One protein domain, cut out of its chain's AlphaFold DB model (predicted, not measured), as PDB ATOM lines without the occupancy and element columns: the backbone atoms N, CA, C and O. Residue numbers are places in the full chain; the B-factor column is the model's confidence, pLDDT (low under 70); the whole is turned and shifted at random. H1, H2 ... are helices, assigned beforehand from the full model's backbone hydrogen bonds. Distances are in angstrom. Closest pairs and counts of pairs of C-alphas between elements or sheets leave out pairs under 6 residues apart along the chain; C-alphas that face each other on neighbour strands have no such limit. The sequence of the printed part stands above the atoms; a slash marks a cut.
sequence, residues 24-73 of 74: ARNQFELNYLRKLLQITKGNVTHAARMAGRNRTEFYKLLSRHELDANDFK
ATOM      1  N   ALA A  24      34.605  36.622  51.794       87.12
ATOM      2  CA  ALA A  24      34.168  37.402  50.638       87.12
ATOM      3  C   ALA A  24      35.255  38.387  50.181       87.12
ATOM      4  O   ALA A  24      35.567  38.485  48.992       87.12
ATOM      5  N   ARG A  25      35.895  39.079  51.136       88.75
ATOM      6  CA  ARG A  25      37.027  39.968  50.857       88.75
ATOM      7  C   ARG A  25      38.207  39.201  50.270       88.75
ATOM      8  O   ARG A  25      38.782  39.668  49.295       88.75
ATOM      9  N   ASN A  26      38.565  38.050  50.838       88.75
ATOM     10  CA  ASN A  26      39.692  37.254  50.351       88.75
ATOM     11  C   ASN A  26      39.452  36.771  48.914       88.75
ATOM     12  O   ASN A  26      40.340  36.908  48.076       88.75
ATOM     13  N   GLN A  27      38.246  36.286  48.600       88.62
ATOM     14  CA  GLN A  27      37.899  35.896  47.233       88.62
ATOM     15  C   GLN A  27      37.924  37.081  46.267       88.62
ATOM     16  O   GLN A  27      38.440  36.966  45.155       88.62
ATOM     17  N   PHE A  28      37.389  38.233  46.678       91.12
ATOM     18  CA  PHE A  28      37.456  39.446  45.869       91.12
ATOM     19  C   PHE A  28      38.909  39.854  45.595       91.12
ATOM     20  O   PHE A  28      39.261  40.137  44.452       91.12
ATOM     21  N   GLU A  29      39.758  39.850  46.623       90.88
ATOM     22  CA  GLU A  29      41.169  40.223  46.527       90.88
ATOM     23  C   GLU A  29      41.924  39.291  45.568       90.88
ATOM     24  O   GLU A  29      42.602  39.771  44.658       90.88
ATOM     25  N   LEU A  30      41.722  37.976  45.689       91.00
ATOM     26  CA  LEU A  30      42.313  36.977  44.798       91.00
ATOM     27  C   LEU A  30      41.875  37.179  43.339       91.00
ATOM     28  O   LEU A  30      42.714  37.257  42.436       91.00
ATOM     29  N   ASN A  31      40.570  37.333  43.102       91.44
ATOM     30  CA  ASN A  31      40.026  37.565  41.762       91.44
ATOM     31  C   ASN A  31      40.539  38.876  41.150       91.44
ATOM     32  O   ASN A  31      40.853  38.934  39.957       91.44
ATOM     33  N   TYR A  32      40.662  39.925  41.962       92.12
ATOM     34  CA  TYR A  32      41.185  41.219  41.541       92.12
ATOM     35  C   TYR A  32      42.660  41.136  41.124       92.12
ATOM     36  O   TYR A  32      43.018  41.592  40.034       92.12
ATOM     37  N   LEU A  33      43.508  40.508  41.945       91.44
ATOM     38  CA  LEU A  33      44.933  40.321  41.652       91.44
ATOM     39  C   LEU A  33      45.141  39.491  40.383       91.44
ATOM     40  O   LEU A  33      45.907  39.887  39.503       91.44
ATOM     41  N   ARG A  34      44.401  38.387  40.243       92.06
ATOM     42  CA  ARG A  34      44.436  37.540  39.048       92.06
ATOM     43  C   ARG A  34      44.048  38.319  37.790       92.06
ATOM     44  O   ARG A  34      44.744  38.238  36.781       92.06
ATOM     45  N   LYS A  35      42.975  39.112  37.846       92.94
ATOM     46  CA  LYS A  35      42.525  39.927  36.707       92.94
ATOM     47  C   LYS A  35      43.571  40.966  36.302       92.94
ATOM     48  O   LYS A  35      43.825  41.146  35.114       92.94
ATOM     49  N   LEU A  36      44.224  41.611  37.269       92.62
ATOM     50  CA  LEU A  36      45.327  42.532  36.995       92.62
ATOM     51  C   LEU A  36      46.512  41.838  36.319       92.62
ATOM     52  O   LEU A  36      47.050  42.361  35.342       92.62
ATOM     53  N   LEU A  37      46.913  40.666  36.812       92.00
ATOM     54  CA  LEU A  37      48.004  39.893  36.219       92.00
ATOM     55  C   LEU A  37      47.670  39.430  34.798       92.00
ATOM     56  O   LEU A  37      48.527  39.531  33.926       92.00
ATOM     57  N   GLN A  38      46.425  39.028  34.532       91.56
ATOM     58  CA  GLN A  38      45.963  38.687  33.181       91.56
ATOM     59  C   GLN A  38      46.024  39.883  32.224       91.56
ATOM     60  O   GLN A  38      46.582  39.774  31.136       91.56
ATOM     61  N   ILE A  39      45.504  41.048  32.630       93.19
ATOM     62  CA  ILE A  39      45.522  42.267  31.798       93.19
ATOM     63  C   ILE A  39      46.961  42.708  31.500       93.19
ATOM     64  O   ILE A  39      47.265  43.195  30.413       93.19
ATOM     65  N   THR A  40      47.855  42.544  32.472       92.44
ATOM     66  CA  THR A  40      49.255  42.976  32.370       92.44
ATOM     67  C   THR A  40      50.201  41.891  31.874       92.44
ATOM     68  O   THR A  40      51.406  42.144  31.823       92.44
ATOM     69  N   LYS A  41      49.681  40.709  31.513       91.38
ATOM     70  CA  LYS A  41      50.458  39.540  31.071       91.38
ATOM     71  C   LYS A  41      51.617  39.206  32.017       91.38
ATOM     72  O   LYS A  41      52.775  39.122  31.616       91.38
ATOM     73  N   GLY A  42      51.325  39.159  33.317       88.50
ATOM     74  CA  GLY A  42      52.317  38.871  34.357       88.50
ATOM     75  C   GLY A  42      53.305  40.010  34.651       88.50
ATOM     76  O   GLY A  42      54.284  39.817  35.382       88.50
ATOM     77  N   ASN A  43      53.079  41.226  34.132       92.00
ATOM     78  CA  ASN A  43      53.884  42.394  34.489       92.00
ATOM     79  C   ASN A  43      53.442  42.987  35.836       92.00
ATOM     80  O   ASN A  43      52.616  43.899  35.912       92.00
ATOM     81  N   VAL A  44      54.081  42.513  36.905       90.69
ATOM     82  CA  VAL A  44      53.823  42.939  38.291       90.69
ATOM     83  C   VAL A  44      53.941  44.449  38.494       90.69
ATOM     84  O   VAL A  44      53.150  45.036  39.225       90.69
ATOM     85  N   THR A  45      54.907  45.107  37.851       91.88
ATOM     86  CA  THR A  45      55.090  46.561  37.988       91.88
ATOM     87  C   THR A  45      53.892  47.315  37.416       91.88
ATOM     88  O   THR A  45      53.408  48.270  38.024       91.88
ATOM     89  N   HIS A  46      53.388  46.869  36.264       93.06
ATOM     90  CA  HIS A  46      52.215  47.469  35.642       93.06
ATOM     91  C   HIS A  46      50.941  47.152  36.438       93.06
ATOM     92  O   HIS A  46      50.134  48.050  36.674       93.06
ATOM     93  N   ALA A  47      50.802  45.917  36.931       92.56
ATOM     94  CA  ALA A  47      49.678  45.497  37.768       92.56
ATOM     95  C   ALA A  47      49.607  46.314  39.065       92.56
ATOM     96  O   ALA A  47      48.553  46.848  39.400       92.56
ATOM     97  N   ALA A  48      50.744  46.498  39.741       92.56
ATOM     98  CA  ALA A  48      50.850  47.310  40.949       92.56
ATOM     99  C   ALA A  48      50.469  48.775  40.692       92.56
ATOM    100  O   ALA A  48      49.705  49.363  41.460       92.56
ATOM    101  N   ARG A  49      50.934  49.352  39.575       93.00
ATOM    102  CA  ARG A  49      50.574  50.720  39.174       93.00
ATOM    103  C   ARG A  49      49.072  50.861  38.935       93.00
ATOM    104  O   ARG A  49      48.477  51.827  39.400       93.00
ATOM    105  N   MET A  50      48.467  49.894  38.250       91.69
ATOM    106  CA  MET A  50      47.032  49.874  37.961       91.69
ATOM    107  C   MET A  50      46.191  49.658  39.230       91.69
ATOM    108  O   MET A  50      45.117  50.235  39.360       91.69
ATOM    109  N   ALA A  51      46.718  48.906  40.199       90.00
ATOM    110  CA  ALA A  51      46.145  48.757  41.535       90.00
ATOM    111  C   ALA A  51      46.329  49.993  42.438       90.00
ATOM    112  O   ALA A  51      45.833  50.007  43.565       90.00
ATOM    113  N   GLY A  52      47.091  51.005  42.005       91.31
ATOM    114  CA  GLY A  52      47.454  52.150  42.845       91.31
ATOM    115  C   GLY A  52      48.256  51.736  44.084       91.31
ATOM    116  O   GLY A  52      48.020  52.237  45.188       91.31
ATOM    117  N   ARG A  53      49.154  50.754  43.936       89.75
ATOM    118  CA  ARG A  53      49.982  50.198  45.013       89.75
ATOM    119  C   ARG A  53      51.456  50.166  44.626       89.75
ATOM    120  O   ARG A  53      51.825  50.085  43.457       89.75
ATOM    121  N   ASN A  54      52.312  50.186  45.643       91.56
ATOM    122  CA  ASN A  54      53.744  49.987  45.458       91.56
ATOM    123  C   ASN A  54      54.036  48.536  45.063       91.56
ATOM    124  O   ASN A  54      53.407  47.609  45.573       91.56
ATOM    125  N   ARG A  55      55.048  48.333  44.212       89.19
ATOM    126  CA  ARG A  55      55.467  47.004  43.735       89.19
ATOM    127  C   ARG A  55      55.743  46.025  44.885       89.19
ATOM    128  O   ARG A  55      55.330  44.875  44.806       89.19
ATOM    129  N   THR A  56      56.389  46.481  45.959       90.56
ATOM    130  CA  THR A  56      56.685  45.652  47.142       90.56
ATOM    131  C   THR A  56      55.418  45.184  47.855       90.56
ATOM    132  O   THR A  56      55.307  44.012  48.202       90.56
ATOM    133  N   GLU A  57      54.442  46.076  48.040       89.81
ATOM    134  CA  GLU A  57      53.158  45.724  48.658       89.81
ATOM    135  C   GLU A  57      52.364  44.775  47.764       89.81
ATOM    136  O   GLU A  57      51.724  43.850  48.253       89.81
ATOM    137  N   PHE A  58      52.465  44.953  46.448       91.56
ATOM    138  CA  PHE A  58      51.834  44.052  45.497       91.56
ATOM    139  C   PHE A  58      52.409  42.634  45.587       91.56
ATOM    140  O   PHE A  58      51.638  41.685  45.642       91.56
ATOM    141  N   TYR A  59      53.731  42.467  45.703       90.38
ATOM    142  CA  TYR A  59      54.309  41.137  45.943       90.38
ATOM    143  C   TYR A  59      53.833  40.510  47.254       90.38
ATOM    144  O   TYR A  59      53.531  39.324  47.271       90.38
ATOM    145  N   LYS A  60      53.699  41.288  48.335       91.06
ATOM    146  CA  LYS A  60      53.141  40.770  49.596       91.06
ATOM    147  C   LYS A  60      51.696  40.296  49.437       91.06
ATOM    148  O   LYS A  60      51.328  39.284  50.027       91.06
ATOM    149  N   LEU A  61      50.889  41.018  48.658       90.31
ATOM    150  CA  LEU A  61      49.520  40.615  48.331       90.31
ATOM    151  C   LEU A  61      49.515  39.313  47.525       90.31
ATOM    152  O   LEU A  61      48.805  38.385  47.889       90.31
ATOM    153  N   LEU A  62      50.355  39.209  46.495       90.19
ATOM    154  CA  LEU A  62      50.485  37.986  45.703       90.19
ATOM    155  C   LEU A  62      50.898  36.784  46.560       90.19
ATOM    156  O   LEU A  62      50.222  35.764  46.523       90.19
ATOM    157  N   SER A  63      51.936  36.923  47.392       90.00
ATOM    158  CA  SER A  63      52.397  35.841  48.272       90.00
ATOM    159  C   SER A  63      51.351  35.415  49.302       90.00
ATOM    160  O   SER A  63      51.301  34.244  49.652       90.00
ATOM    161  N   ARG A  64      50.503  36.334  49.783       90.00
ATOM    162  CA  ARG A  64      49.404  35.996  50.704       90.00
ATOM    163  C   ARG A  64      48.346  35.108  50.049       90.00
ATOM    164  O   ARG A  64      47.751  34.289  50.739       90.00
ATOM    165  N   HIS A  65      48.107  35.307  48.758       88.38
ATOM    166  CA  HIS A  65      47.139  34.544  47.964       88.38
ATOM    167  C   HIS A  65      47.796  33.434  47.138       88.38
ATOM    168  O   HIS A  65      47.148  32.886  46.253       88.38
ATOM    169  N   GLU A  66      49.075  33.139  47.396       87.94
ATOM    170  CA  GLU A  66      49.865  32.119  46.691       87.94
ATOM    171  C   GLU A  66      49.837  32.275  45.157       87.94
ATOM    172  O   GLU A  66      49.880  31.305  44.407       87.94
ATOM    173  N   LEU A  67      49.765  33.520  44.677       88.44
ATOM    174  CA  LEU A  67      49.765  33.847  43.254       88.44
ATOM    175  C   LEU A  67      51.198  34.096  42.770       88.44
ATOM    176  O   LEU A  67      51.873  34.991  43.287       88.44
ATOM    177  N   ASP A  68      51.636  33.392  41.725       87.88
ATOM    178  CA  ASP A  68      52.848  33.752  40.987       87.88
ATOM    179  C   ASP A  68      52.472  34.536  39.723       87.88
ATOM    180  O   ASP A  68      51.591  34.177  38.946       87.88
ATOM    181  N   ALA A  69      53.150  35.659  39.504       86.31
ATOM    182  CA  ALA A  69      52.986  36.445  38.291       86.31
ATOM    183  C   ALA A  69      53.545  35.741  37.048       86.31
ATOM    184  O   ALA A  69      53.159  36.094  35.934       86.31
ATOM    185  N   ASN A  70      54.462  34.787  37.224       86.50
ATOM    186  CA  ASN A  70      55.026  34.007  36.129       86.50
ATOM    187  C   ASN A  70      53.993  33.083  35.478       86.50
ATOM    188  O   ASN A  70      54.078  32.895  34.271       86.50
ATOM    189  N   ASP A  71      52.975  32.618  36.213       87.56
ATOM    190  CA  ASP A  71      51.863  31.833  35.646       87.56
ATOM    191  C   ASP A  71      51.042  32.614  34.604       87.56
ATOM    192  O   ASP A  71      50.282  32.039  33.830       87.56
ATOM    193  N   PHE A  72      51.175  33.943  34.587       87.38
ATOM    194  CA  PHE A  72      50.432  34.839  33.700       87.38
ATOM    195  C   PHE A  72      51.295  35.444  32.591       87.38
ATOM    196  O   PHE A  72      50.800  36.280  31.829       87.38
ATOM    197  N   LYS A  73      52.579  35.079  32.517       81.12
ATOM    198  CA  LYS A  73      53.456  35.475  31.414       81.12
ATOM    199  C   LYS A  73      53.311  34.460  30.282       81.12
ATOM    200  O   LYS A  73      53.570  33.280  30.490       81.12
TER     201      LYS A  73
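What this domain is: This is residues 24 to 73 of the 74 residues of the protein "Two-component system response regulator" of Citrobacter freundii (UniProt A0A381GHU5). One long helix, H1, makes the longest axis; the chain then folds back, and H2, H3 and the tiny H4 gather on one side of its second half. The 50 printed residues hold four named helices, H1 to H4 in order, and no named strand: all helix. The whole is compact, with a radius of gyration of the C-alphas of 9.5 A and spans of 26 by 20 by 16 A.

How they stand to each other: Start at H1, residues 24 to 39; its residues 36 to 39 alone touch H2, residues 44 to 50, closest at the C-alphas of Leu 36 and Ala 47, 5.3 A. H2 touches H3, residues 55 to 64, about perpendicular at 75 degrees, closest at C-alphas 48 and 55, 5.4 A. H4, residues 69 to 72, only just touches H1, with 3 pairs of C-alphas within 8 A, by residues 37 to 38 of H1 alone; C-alphas 38 and 72 are closest, 5.9 A. Every O i to N i+4 pair is within hydrogen-bond range in H1, H2 and H3; H4 is too short for one.

Where its parts are: Find C-alpha 24 at (34.168, 37.402, 50.638); from there H1 runs 22.5 A. H3 spans 14.4 A, and H4 ends at C-alpha 72, (50.432, 34.839, 33.700).

The domain as a whole: The printed part has no cut, its three links are tight, and no printed residue is under 70 in pLDDT.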